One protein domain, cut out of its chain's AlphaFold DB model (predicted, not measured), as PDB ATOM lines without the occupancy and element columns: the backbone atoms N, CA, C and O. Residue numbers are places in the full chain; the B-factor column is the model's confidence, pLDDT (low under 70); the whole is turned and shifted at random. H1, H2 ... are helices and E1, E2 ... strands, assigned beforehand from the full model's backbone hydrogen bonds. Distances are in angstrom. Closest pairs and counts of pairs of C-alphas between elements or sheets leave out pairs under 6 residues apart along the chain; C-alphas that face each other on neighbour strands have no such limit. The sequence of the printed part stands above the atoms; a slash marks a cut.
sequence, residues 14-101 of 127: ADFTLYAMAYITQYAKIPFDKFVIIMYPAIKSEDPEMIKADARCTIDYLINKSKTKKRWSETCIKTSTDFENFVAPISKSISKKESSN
ATOM      1  N   ALA A  14      -9.141 -11.840  33.802       83.31
ATOM      2  CA  ALA A  14      -9.395 -12.595  32.580       83.31
ATOM      3  C   ALA A  14      -8.089 -13.004  31.886       83.31
ATOM      4  O   ALA A  14      -7.900 -14.175  31.562       83.31
ATOM      5  N   ASP A  15      -7.165 -12.055  31.716       85.88
ATOM      6  CA  ASP A  15      -5.870 -12.287  31.070       85.88
ATOM      7  C   ASP A  15      -5.027 -13.297  31.857       85.88
ATOM      8  O   ASP A  15      -4.450 -14.218  31.272       85.88
ATOM      9  N   PHE A  16      -4.991 -13.172  33.187       87.31
ATOM     10  CA  PHE A  16      -4.299 -14.126  34.052       87.31
ATOM     11  C   PHE A  16      -4.916 -15.526  33.966       87.31
ATOM     12  O   PHE A  16      -4.195 -16.517  33.840       87.31
ATOM     13  N   THR A  17      -6.245 -15.614  33.982       90.12
ATOM     14  CA  THR A  17      -6.966 -16.888  33.879       90.12
ATOM     15  C   THR A  17      -6.708 -17.553  32.530       90.12
ATOM     16  O   THR A  17      -6.349 -18.730  32.487       90.12
ATOM     17  N   LEU A  18      -6.800 -16.804  31.425       91.38
ATOM     18  CA  LEU A  18      -6.462 -17.300  30.087       91.38
ATOM     19  C   LEU A  18      -5.005 -17.758  30.010       91.38
ATOM     20  O   LEU A  18      -4.727 -18.793  29.404       91.38
ATOM     21  N   TYR A  19      -4.081 -17.032  30.646       92.31
ATOM     22  CA  TYR A  19      -2.676 -17.423  30.713       92.31
ATOM     23  C   TYR A  19      -2.483 -18.735  31.472       92.31
ATOM     24  O   TYR A  19      -1.834 -19.641  30.953       92.31
ATOM     25  N   ALA A  20      -3.081 -18.878  32.655       92.44
ATOM     26  CA  ALA A  20      -3.004 -20.105  33.443       92.44
ATOM     27  C   ALA A  20      -3.604 -21.304  32.688       92.44
ATOM     28  O   ALA A  20      -2.981 -22.365  32.608       92.44
ATOM     29  N   MET A  21      -4.776 -21.122  32.067       93.38
ATOM     30  CA  MET A  21      -5.411 -22.148  31.235       93.38
ATOM     31  C   MET A  21      -4.514 -22.534  30.058       93.38
ATOM     32  O   MET A  21      -4.252 -23.719  29.863       93.38
ATOM     33  N   ALA A  22      -3.981 -21.567  29.309       94.44
ATOM     34  CA  ALA A  22      -3.074 -21.832  28.194       94.44
ATOM     35  C   ALA A  22      -1.794 -22.554  28.649       94.44
ATOM     36  O   ALA A  22      -1.371 -23.520  28.017       94.44
ATOM     37  N   TYR A  23      -1.208 -22.130  29.769       94.75
ATOM     38  CA  TYR A  23       0.035 -22.693  30.291       94.75
ATOM     39  C   TYR A  23      -0.114 -24.150  30.738       94.75
ATOM     40  O   TYR A  23       0.779 -24.958  30.498       94.75
ATOM     41  N   ILE A  24      -1.238 -24.506  31.362       91.75
ATOM     42  CA  ILE A  24      -1.502 -25.888  31.784       91.75
ATOM     43  C   ILE A  24      -1.877 -26.753  30.575       91.75
ATOM     44  O   ILE A  24      -1.414 -27.884  30.439       91.75
ATOM     45  N   THR A  25      -2.714 -26.228  29.678       93.19
ATOM     46  CA  THR A  25      -3.289 -27.014  28.578       93.19
ATOM     47  C   THR A  25      -2.360 -27.197  27.382       93.19
ATOM     48  O   THR A  25      -2.599 -28.107  26.592       93.19
ATOM     49  N   GLN A  26      -1.270 -26.428  27.264       91.88
ATOM     50  CA  GLN A  26      -0.283 -26.597  26.183       91.88
ATOM     51  C   GLN A  26       0.324 -28.012  26.124       91.88
ATOM     52  O   GLN A  26       0.766 -28.451  25.066       91.88
ATOM     53  N   TYR A  27       0.343 -28.726  27.254       91.56
ATOM     54  CA  TYR A  27       0.888 -30.082  27.366       91.56
ATOM     55  C   TYR A  27      -0.200 -31.162  27.398       91.56
ATOM     56  O   TYR A  27       0.091 -32.335  27.638       91.56
ATOM     57  N   ALA A  28      -1.464 -30.789  27.201       91.69
ATOM     58  CA  ALA A  28      -2.561 -31.739  27.255       91.69
ATOM     59  C   ALA A  28      -2.497 -32.727  26.082       91.69
ATOM     60  O   ALA A  28      -2.314 -32.345  24.929       91.69
ATOM     61  N   LYS A  29      -2.703 -34.016  26.379       92.69
ATOM     62  CA  LYS A  29      -2.739 -35.083  25.364       92.69
ATOM     63  C   LYS A  29      -3.872 -34.891  24.350       92.69
ATOM     64  O   LYS A  29      -3.729 -35.265  23.191       92.69
ATOM     65  N   ILE A  30      -4.999 -34.352  24.808       91.81
ATOM     66  CA  ILE A  30      -6.150 -33.999  23.978       91.81
ATOM     67  C   ILE A  30      -6.197 -32.468  23.925       91.81
ATOM     68  O   ILE A  30      -6.217 -31.848  24.992       91.81
ATOM     69  N   PRO A  31      -6.185 -31.854  22.728       88.38
ATOM     70  CA  PRO A  31      -6.234 -30.408  22.604       88.38
ATOM     71  C   PRO A  31      -7.595 -29.883  23.060       88.38
ATOM     72  O   PRO A  31      -8.635 -30.489  22.810       88.38
ATOM     73  N   PHE A  32      -7.579 -28.731  23.722       92.38
ATOM     74  CA  PHE A  32      -8.794 -28.004  24.054       92.38
ATOM     75  C   PHE A  32      -9.203 -27.147  22.859       92.38
ATOM     76  O   PHE A  32      -8.346 -26.537  22.222       92.38
ATOM     77  N   ASP A  33     -10.506 -27.065  22.588       93.81
ATOM     78  CA  ASP A  33     -11.030 -26.210  21.517       93.81
ATOM     79  C   ASP A  33     -11.256 -24.773  22.000       93.81
ATOM     80  O   ASP A  33     -10.981 -23.803  21.292       93.81
ATOM     81  N   LYS A  34     -11.773 -24.613  23.226       94.12
ATOM     82  CA  LYS A  34     -12.179 -23.313  23.773       94.12
ATOM     83  C   LYS A  34     -11.856 -23.195  25.253       94.12
ATOM     84  O   LYS A  34     -12.028 -24.145  26.014       94.12
ATOM     85  N   PHE A  35     -11.480 -21.992  25.660       93.19
ATOM     86  CA  PHE A  35     -11.477 -21.564  27.052       93.19
ATOM     87  C   PHE A  35     -12.732 -20.736  27.308       93.19
ATOM     88  O   PHE A  35     -13.076 -19.860  26.517       93.19
ATOM     89  N   VAL A  36     -13.436 -21.041  28.395       91.56
ATOM     90  CA  VAL A  36     -14.631 -20.307  28.814       91.56
ATOM     91  C   VAL A  36     -14.397 -19.813  30.230       91.56
ATOM     92  O   VAL A  36     -14.128 -20.617  31.122       91.56
ATOM     93  N   ILE A  37     -14.484 -18.501  30.411       88.19
ATOM     94  CA  ILE A  37     -14.364 -17.823  31.699       88.19
ATOM     95  C   ILE A  37     -15.692 -17.131  31.964       88.19
ATOM     96  O   ILE A  37     -16.252 -16.499  31.068       88.19
ATOM     97  N   ILE A  38     -16.192 -17.273  33.186       86.06
ATOM     98  CA  ILE A  38     -17.363 -16.557  33.681       86.06
ATOM     99  C   ILE A  38     -16.875 -15.703  34.840       86.06
ATOM    100  O   ILE A  38     -16.366 -16.238  35.824       86.06
ATOM    101  N   MET A  39     -16.987 -14.391  34.691       81.88
ATOM    102  CA  MET A  39     -16.587 -13.415  35.694       81.88
ATOM    103  C   MET A  39     -17.843 -12.926  36.399       81.88
ATOM    104  O   MET A  39     -18.759 -12.424  35.753       81.88
ATOM    105  N   TYR A  40     -17.896 -13.103  37.715       81.06
ATOM    106  CA  TYR A  40     -18.973 -12.576  38.542       81.06
ATOM    107  C   TYR A  40     -18.498 -11.278  39.200       81.06
ATOM    108  O   TYR A  40     -17.537 -11.320  39.974       81.06
ATOM    109  N   PRO A  41     -19.134 -10.130  38.923       74.75
ATOM    110  CA  PRO A  41     -18.744  -8.872  39.531       74.75
ATOM    111  C   PRO A  41     -18.996  -8.896  41.040       74.75
ATOM    112  O   PRO A  41     -19.913  -9.538  41.557       74.75
ATOM    113  N   ALA A  42     -18.171  -8.150  41.774       73.81
ATOM    114  CA  ALA A  42     -18.317  -8.001  43.219       73.81
ATOM    115  C   ALA A  42     -19.604  -7.260  43.612       73.81
ATOM    116  O   ALA A  42     -20.127  -7.445  44.719       73.81
ATOM    117  N   ILE A  43     -20.078  -6.390  42.721       75.62
ATOM    118  CA  ILE A  43     -21.292  -5.607  42.879       75.62
ATOM    119  C   ILE A  43     -22.448  -6.447  42.340       75.62
ATOM    120  O   ILE A  43     -22.526  -6.726  41.152       75.62
ATOM    121  N   LYS A  44     -23.381  -6.829  43.220       70.75
ATOM    122  CA  LYS A  44     -24.507  -7.716  42.874       70.75
ATOM    123  C   LYS A  44     -25.465  -7.162  41.811       70.75
ATOM    124  O   LYS A  44     -26.292  -7.917  41.322       70.75
ATOM    125  N   SER A  45     -25.423  -5.858  41.539       70.62
ATOM    126  CA  SER A  45     -26.257  -5.207  40.524       70.62
ATOM    127  C   SER A  45     -25.635  -5.207  39.129       70.62
ATOM    128  O   SER A  45     -26.286  -4.746  38.200       70.62
ATOM    129  N   GLU A  46     -24.383  -5.642  38.989       73.38
ATOM    130  CA  GLU A  46     -23.744  -5.813  37.689       73.38
ATOM    131  C   GLU A  46     -23.981  -7.240  37.195       73.38
ATOM    132  O   GLU A  46     -23.903  -8.203  37.965       73.38
ATOM    133  N   ASP A  47     -24.275  -7.368  35.905       77.75
ATOM    134  CA  ASP A  47     -24.395  -8.672  35.276       77.75
ATOM    135  C   ASP A  47     -23.010  -9.326  35.169       77.75
ATOM    136  O   ASP A  47     -22.002  -8.630  35.006       77.75
ATOM    137  N   PRO A  48     -22.925 -10.663  35.263       80.25
ATOM    138  CA  PRO A  48     -21.671 -11.352  35.014       80.25
ATOM    139  C   PRO A  48     -21.136 -11.061  33.602       80.25
ATOM    140  O   PRO A  48     -21.820 -10.519  32.741       80.25
ATOM    141  N   GLU A  49     -19.894 -11.437  33.320       81.94
ATOM    142  CA  GLU A  49     -19.331 -11.357  31.968       81.94
ATOM    143  C   GLU A  49     -18.776 -12.720  31.555       81.94
ATOM    144  O   GLU A  49     -18.034 -13.361  32.303       81.94
ATOM    145  N   MET A  50     -19.136 -13.187  30.358       85.25
ATOM    146  CA  MET A  50     -18.582 -14.410  29.796       85.25
ATOM    147  C   MET A  50     -17.544 -14.086  28.734       85.25
ATOM    148  O   MET A  50     -17.831 -13.406  27.751       85.25
ATOM    149  N   ILE A  51     -16.378 -14.706  28.863       89.00
ATOM    150  CA  ILE A  51     -15.324 -14.672  27.859       89.00
ATOM    151  C   ILE A  51     -15.169 -16.071  27.271       89.00
ATOM    152  O   ILE A  51     -14.860 -17.034  27.975       89.00
ATOM    153  N   LYS A  52     -15.364 -16.188  25.956       92.19
ATOM    154  CA  LYS A  52     -15.045 -17.389  25.176       92.19
ATOM    155  C   LYS A  52     -13.808 -17.110  24.340       92.19
ATOM    156  O   LYS A  52     -13.849 -16.255  23.457       92.19
ATOM    157  N   ALA A  53     -12.740 -17.858  24.576       93.94
ATOM    158  CA  ALA A  53     -11.511 -17.755  23.809       93.94
ATOM    159  C   ALA A  53     -11.221 -19.044  23.030       93.94
ATOM    160  O   ALA A  53     -11.437 -20.143  23.539       93.94
ATOM    161  N   ASP A  54     -10.724 -18.922  21.800       96.12
ATOM    162  CA  ASP A  54     -10.174 -20.055  21.049       96.12
ATOM    163  C   ASP A  54      -8.881 -20.517  21.729       96.12
ATOM    164  O   ASP A  54      -7.948 -19.724  21.913       96.12
ATOM    165  N   ALA A  55      -8.836 -21.779  22.149       95.38
ATOM    166  CA  ALA A  55      -7.758 -22.275  22.998       95.38
ATOM    167  C   ALA A  55      -6.415 -22.307  22.258       95.38
ATOM    168  O   ALA A  55      -5.413 -21.806  22.774       95.38
ATOM    169  N   ARG A  56      -6.396 -22.807  21.016       94.94
ATOM    170  CA  ARG A  56      -5.179 -22.863  20.196       94.94
ATOM    171  C   ARG A  56      -4.649 -21.465  19.904       94.94
ATOM    172  O   ARG A  56      -3.467 -21.206  20.117       94.94
ATOM    173  N   CYS A  57      -5.511 -20.552  19.467       95.44
ATOM    174  CA  CYS A  57      -5.103 -19.180  19.199       95.44
ATOM    175  C   CYS A  57      -4.602 -18.466  20.465       95.44
ATOM    176  O   CYS A  57      -3.665 -17.666  20.404       95.44
ATOM    177  N   THR A  58      -5.214 -18.753  21.613       95.38
ATOM    178  CA  THR A  58      -4.800 -18.173  22.892       95.38
ATOM    179  C   THR A  58      -3.433 -18.694  23.325       95.38
ATOM    180  O   THR A  58      -2.594 -17.890  23.726       95.38
ATOM    181  N   ILE A  59      -3.156 -19.991  23.166       95.44
ATOM    182  CA  ILE A  59      -1.820 -20.569  23.389       95.44
ATOM    183  C   ILE A  59      -0.797 -19.938  22.433       95.44
ATOM    184  O   ILE A  59       0.283 -19.531  22.865       95.44
ATOM    185  N   ASP A  60      -1.149 -19.773  21.157       95.12
ATOM    186  CA  ASP A  60      -0.277 -19.152  20.158       95.12
ATOM    187  C   ASP A  60       0.155 -17.730  20.548       95.12
ATOM    188  O   ASP A  60       1.315 -17.352  20.375       95.12
ATOM    189  N   TYR A  61      -0.757 -16.940  21.116       95.50
ATOM    190  CA  TYR A  61      -0.444 -15.602  21.611       95.50
ATOM    191  C   TYR A  61       0.285 -15.613  22.963       95.50
ATOM    192  O   TYR A  61       1.336 -14.986  23.104       95.50
ATOM    193  N   LEU A  62      -0.270 -16.292  23.970       94.75
ATOM    194  CA  LEU A  62       0.185 -16.184  25.358       94.75
ATOM    195  C   LEU A  62       1.457 -16.980  25.633       94.75
ATOM    196  O   LEU A  62       2.279 -16.526  26.432       94.75
ATOM    197  N   ILE A  63       1.635 -18.116  24.966       95.62
ATOM    198  CA  ILE A  63       2.747 -19.037  25.195       95.62
ATOM    199  C   ILE A  63       3.753 -18.936  24.052       95.62
ATOM    200  O   ILE A  63       4.894 -18.540  24.281       95.62
ATOM    201  N   ASN A  64       3.314 -19.200  22.818       95.19
ATOM    202  CA  ASN A  64       4.217 -19.284  21.663       95.19
ATOM    203  C   ASN A  64       4.663 -17.909  21.145       95.19
ATOM    204  O   ASN A  64       5.585 -17.830  20.337       95.19
ATOM    205  N   LYS A  65       4.000 -16.827  21.577       94.94
ATOM    206  CA  LYS A  65       4.259 -15.439  21.152       94.94
ATOM    207  C   LYS A  65       4.228 -15.245  19.625       94.94
ATOM    208  O   LYS A  65       4.866 -14.336  19.102       94.94
ATOM    209  N   SER A  66       3.464 -16.067  18.904       94.25
ATOM    210  CA  SER A  66       3.411 -16.076  17.431       94.25
ATOM    211  C   SER A  66       2.372 -15.112  16.840       94.25
ATOM    212  O   SER A  66       2.291 -14.938  15.624       94.25
ATOM    213  N   LYS A  67       1.565 -14.465  17.690       92.81
ATOM    214  CA  LYS A  67       0.529 -13.492  17.309       92.81
ATOM    215  C   LYS A  67       0.710 -12.177  18.064       92.81
ATOM    216  O   LYS A  67       1.251 -12.144  19.163       92.81
ATOM    217  N   THR A  68       0.214 -11.080  17.493       94.44
ATOM    218  CA  THR A  68       0.172  -9.778  18.174       94.44
ATOM    219  C   THR A  68      -1.042  -9.680  19.097       94.44
ATOM    220  O   THR A  68      -2.075 -10.297  18.827       94.44
ATOM    221  N   LYS A  69      -0.953  -8.844  20.145       90.81
ATOM    222  CA  LYS A  69      -2.063  -8.604  21.087       90.81
ATOM    223  C   LYS A  69      -3.344  -8.190  20.364       90.81
ATOM    224  O   LYS A  69      -4.380  -8.789  20.601       90.81
ATOM    225  N   LYS A  70      -3.244  -7.224  19.440       93.38
ATOM    226  CA  LYS A  70      -4.382  -6.718  18.657       93.38
ATOM    227  C   LYS A  70      -5.086  -7.837  17.886       93.38
ATOM    228  O   LYS A  70      -6.295  -7.999  17.985       93.38
ATOM    229  N   ARG A  71      -4.320  -8.652  17.152       91.94
ATOM    230  CA  ARG A  71      -4.893  -9.745  16.359       91.94
ATOM    231  C   ARG A  71      -5.511 -10.814  17.250       91.94
ATOM    232  O   ARG A  71      -6.576 -11.322  16.918       91.94
ATOM    233  N   TRP A  72      -4.866 -11.147  18.363       92.94
ATOM    234  CA  TRP A  72      -5.413 -12.083  19.339       92.94
ATOM    235  C   TRP A  72      -6.732 -11.580  19.940       92.94
ATOM    236  O   TRP A  72      -7.728 -12.295  19.857       92.94
ATOM    237  N   SER A  73      -6.778 -10.347  20.449       90.69
ATOM    238  CA  SER A  73      -7.985  -9.800  21.079       90.69
ATOM    239  C   SER A  73      -9.162  -9.692  20.110       90.69
ATOM    240  O   SER A  73     -10.290  -9.959  20.498       90.69
ATOM    241  N   GLU A  74      -8.912  -9.342  18.845       92.75
ATOM    242  CA  GLU A  74      -9.974  -9.167  17.842       92.75
ATOM    243  C   GLU A  74     -10.498 -10.493  17.270       92.75
ATOM    244  O   GLU A  74     -11.674 -10.597  16.930       92.75
ATOM    245  N   THR A  75      -9.634 -11.504  17.114       93.44
ATOM    246  CA  THR A  75     -10.002 -12.738  16.390       93.44
ATOM    247  C   THR A  75     -10.251 -13.942  17.284       93.44
ATOM    248  O   THR A  75     -10.919 -14.882  16.854       93.44
ATOM    249  N   CYS A  76      -9.723 -13.934  18.508       92.69
ATOM    250  CA  CYS A  76      -9.641 -15.141  19.330       92.69
ATOM    251  C   CYS A  76     -10.427 -15.058  20.624       92.69
ATOM    252  O   CYS A  76     -10.549 -16.079  21.293       92.69
ATOM    253  N   ILE A  77     -10.980 -13.892  20.953       91.75
ATOM    254  CA  ILE A  77     -11.777 -13.667  22.153       91.75
ATOM    255  C   ILE A  77     -13.147 -13.145  21.739       91.75
ATOM    256  O   ILE A  77     -13.267 -12.295  20.859       91.75
ATOM    257  N   LYS A  78     -14.192 -13.668  22.377       90.94
ATOM    258  CA  LYS A  78     -15.556 -13.160  22.271       90.94
ATOM    259  C   LYS A  78     -16.124 -12.981  23.668       90.94
ATOM    260  O   LYS A  78     -16.207 -13.953  24.419       90.94
ATOM    261  N   THR A  79     -16.536 -11.760  23.971       85.69
ATOM    262  CA  THR A  79     -17.267 -11.426  25.192       85.69
ATOM    263  C   THR A  79     -18.769 -11.513  24.937       85.69
ATOM    264  O   THR A  79     -19.239 -11.149  23.858       85.69
ATOM    265  N   SER A  80     -19.524 -12.003  25.914       80.19
ATOM    266  CA  SER A  80     -20.986 -11.982  25.913       80.19
ATOM    267  C   SER A  80     -21.507 -11.722  27.323       80.19
ATOM    268  O   SER A  80     -20.950 -12.226  28.298       80.19
ATOM    269  N   THR A  81     -22.585 -10.948  27.404       74.00
ATOM    270  CA  THR A  81     -23.346 -10.651  28.626       74.00
ATOM    271  C   THR A  81     -24.647 -11.460  28.708       74.00
ATOM    272  O   THR A  81     -25.420 -11.288  29.642       74.00
ATOM    273  N   ASP A  82     -24.908 -12.351  27.745       66.25
ATOM    274  CA  ASP A  82     -26.172 -13.088  27.659       66.25
ATOM    275  C   ASP A  82     -26.065 -14.417  28.425       66.25
ATOM    276  O   ASP A  82     -25.603 -15.441  27.905       66.25
ATOM    277  N   PHE A  83     -26.490 -14.401  29.692       65.69
ATOM    278  CA  PHE A  83     -26.419 -15.555  30.605       65.69
ATOM    279  C   PHE A  83     -27.575 -16.540  30.491       65.69
ATOM    280  O   PHE A  83     -27.523 -17.578  31.153       65.69
ATOM    281  N   GLU A  84     -28.583 -16.281  29.651       58.09
ATOM    282  CA  GLU A  84     -29.808 -17.098  29.606       58.09
ATOM    283  C   GLU A  84     -29.561 -18.593  29.318       58.09
ATOM    284  O   GLU A  84     -30.415 -19.426  29.602       58.09
ATOM    285  N   ASN A  85     -28.372 -18.971  28.835       53.38
ATOM    286  CA  ASN A  85     -28.035 -20.353  28.482       53.38
ATOM    287  C   ASN A  85     -27.019 -21.043  29.408       53.38
ATOM    288  O   ASN A  85     -26.622 -22.177  29.132       53.38
ATOM    289  N   PHE A  86     -26.577 -20.401  30.492       56.53
ATOM    290  CA  PHE A  86     -25.538 -20.960  31.361       56.53
ATOM    291  C   PHE A  86     -26.007 -21.011  32.809       56.53
ATOM    292  O   PHE A  86     -25.585 -20.236  33.661       56.53
ATOM    293  N   VAL A  87     -26.857 -21.994  33.101       46.84
ATOM    294  CA  VAL A  87     -27.020 -22.476  34.470       46.84
ATOM    295  C   VAL A  87     -25.684 -23.108  34.850       46.84
ATOM    296  O   VAL A  87     -25.379 -24.228  34.431       46.84
ATOM    297  N   ALA A  88     -24.849 -22.378  35.599       48.97
ATOM    298  CA  ALA A  88     -23.759 -23.001  36.339       48.97
ATOM    299  C   ALA A  88     -24.361 -24.221  37.052       48.97
ATOM    300  O   ALA A  88     -25.453 -24.078  37.617       48.97
ATOM    301  N   PRO A  89     -23.744 -25.420  36.999       40.50
ATOM    302  CA  PRO A  89     -24.250 -26.532  37.781       40.50
ATOM    303  C   PRO A  89     -24.384 -25.994  39.195       40.50
ATOM    304  O   PRO A  89     -23.401 -25.478  39.725       40.50
ATOM    305  N   ILE A  90     -25.607 -26.014  39.736       40.16
ATOM    306  CA  ILE A  90     -25.857 -25.662  41.126       40.16
ATOM    307  C   ILE A  90     -24.905 -26.569  41.880       40.16
ATOM    308  O   ILE A  90     -25.161 -27.767  42.035       40.16
ATOM    309  N   SER A  91     -23.756 -26.029  42.285       41.78
ATOM    310  CA  SER A  91     -22.988 -26.652  43.321       41.78
ATOM    311  C   SER A  91     -24.006 -26.655  44.441       41.78
ATOM    312  O   SER A  91     -24.466 -25.613  44.911       41.78
ATOM    313  N   LYS A  92     -24.489 -27.846  44.813       35.00
ATOM    314  CA  LYS A  92     -24.906 -28.014  46.190       35.00
ATOM    315  C   LYS A  92     -23.681 -27.535  46.933       35.00
ATOM    316  O   LYS A  92     -22.674 -28.241  46.967       35.00
ATOM    317  N   SER A  93     -23.732 -26.298  47.414       41.62
ATOM    318  CA  SER A  93     -22.881 -25.872  48.483       41.62
ATOM    319  C   SER A  93     -23.128 -26.947  49.523       41.62
ATOM    320  O   SER A  93     -24.169 -27.019  50.175       41.62
ATOM    321  N   ILE A  94     -22.192 -27.887  49.619       38.41
ATOM    322  CA  ILE A  94     -21.942 -28.503  50.896       38.41
ATOM    323  C   ILE A  94     -21.503 -27.293  51.692       38.41
ATOM    324  O   ILE A  94     -20.347 -26.876  51.642       38.41
ATOM    325  N   SER A  95     -22.482 -26.651  52.328       35.00
ATOM    326  CA  SER A  95     -22.229 -25.784  53.442       35.00
ATOM    327  C   SER A  95     -21.477 -26.687  54.407       35.00
ATOM    328  O   SER A  95     -22.077 -27.431  55.186       35.00
ATOM    329  N   LYS A  96     -20.146 -26.650  54.368       35.25
ATOM    330  CA  LYS A  96     -19.444 -26.674  55.632       35.25
ATOM    331  C   LYS A  96     -20.000 -25.453  56.347       35.25
ATOM    332  O   LYS A  96     -19.603 -24.327  56.077       35.25
ATOM    333  N   LYS A  97     -21.035 -25.688  57.160       33.28
ATOM    334  CA  LYS A  97     -21.282 -24.869  58.332       33.28
ATOM    335  C   LYS A  97     -19.957 -24.917  59.072       33.28
ATOM    336  O   LYS A  97     -19.674 -25.884  59.770       33.28
ATOM    337  N   GLU A  98     -19.117 -23.926  58.827       40.62
ATOM    338  CA  GLU A  98     -18.109 -23.549  59.790       40.62
ATOM    339  C   GLU A  98     -18.912 -23.017  60.974       40.62
ATOM    340  O   GLU A  98     -19.463 -21.917  60.972       40.62
ATOM    341  N   SER A  99     -19.183 -23.952  61.880       36.88
ATOM    342  CA  SER A  99     -19.951 -23.746  63.087       36.88
ATOM    343  C   SER A  99     -19.088 -22.904  64.007       36.88
ATOM    344  O   SER A  99     -18.158 -23.402  64.628       36.88
ATOM    345  N   SER A 100     -19.415 -21.623  64.123       42.78
ATOM    346  CA  SER A 100     -18.863 -20.699  65.116       42.78
ATOM    347  C   SER A 100     -19.196 -21.083  66.577       42.78
ATOM    348  O   SER A 100     -19.148 -20.222  67.451       42.78
ATOM    349  N   ASN A 101     -19.582 -22.336  66.857       48.50
ATOM    350  CA  ASN A 101     -20.080 -22.785  68.163       48.50
ATOM    351  C   ASN A 101     -19.024 -23.482  69.035       48.50
ATOM    352  O   ASN A 101     -19.255 -23.629  70.233       48.50
TER     353      ASN A 101
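Overview. This is residues 14 to 101 of the 127 residues of an uncharacterized protein of bacterium TMED80 (UniProt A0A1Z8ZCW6). A small sheet of three strands has helix H1 slantwise over one face, and the paired helices H2 and H3 sit at one end of the sheet, where E2 ends and E3 begins; a long tail, residues 89 to 101, sticks out from this body. The printed part has 88 residues, with three named helices and three named strands in the order H1, E1, E2, H2, H3, E3. The sheet's order is E1, E2, E3, all antiparallel, and the class is mixed, helices and strands. The whole is loose, with a radius of gyration of the C-alphas of 16.5 A, and elongated, spanning 55 by 31 by 22 A.

Arrangement. H1, residues 14 to 25, is on the sheet at a height of 8.1 A, an arrangement in two layers, a helix on one face of a sheet. It lies over E1, residues 34 to 39, slantwise to the strands, at 37 degrees to E1 on the local plane; their closest C-alphas, of Leu 18 and Phe 35, are 7.2 A apart. E1 and E2, residues 49 to 54, form an antiparallel hairpin at 165 degrees, with N 37 and O 51 within hydrogen-bond range at 2.9 A. H2, residues 55 to 62, only grazes the sheet, with residues 55 to 60. H1 touches H2 with residues 18 to 23 alone, the closest C-alphas being those of Ala 22 and Ile 59, 5.1 A apart; their lines are only just about perpendicular, at 70.0 degrees. H3, residues 69 to 76, touches H2 as a helical hairpin, at a shallow tilt of 3 degrees, opposite ways; the closest C-alphas, of Cys 57 and Cys 76, are 6.1 A apart. H3 only grazes the sheet, with residues 71 to 76, and is apart from H1. E3, residues 77 to 80, is antiparallel to E2 at 153 degrees, with N 52 and O 78 within hydrogen-bond range at 2.8 A. In H1, H2 and H3 every O i to N i+4 pair is within hydrogen-bond range.

Along the chain. H1 begins at C-alpha 14, (-9.395, -12.595, 32.580), and is 16.2 A long. E1 measures 16.1 A and E2 16.7 A, H2 10.3 A and H3 10.2 A. E3, 10.1 A, ends at C-alpha 80, (-20.986, -11.982, 25.913).

Size, cuts and confidence. The two C-alphas farthest apart are those of Ser 66 and Asn 101, 56.3 A. Without the free tail the body spans 39 by 28 by 20 A. The printed part has no cut, and no link between named elements is long. Residues 81 to 101 hold no named element. The mean pLDDT of the printed part is 79.2, and residues 82 to 101 are under 70.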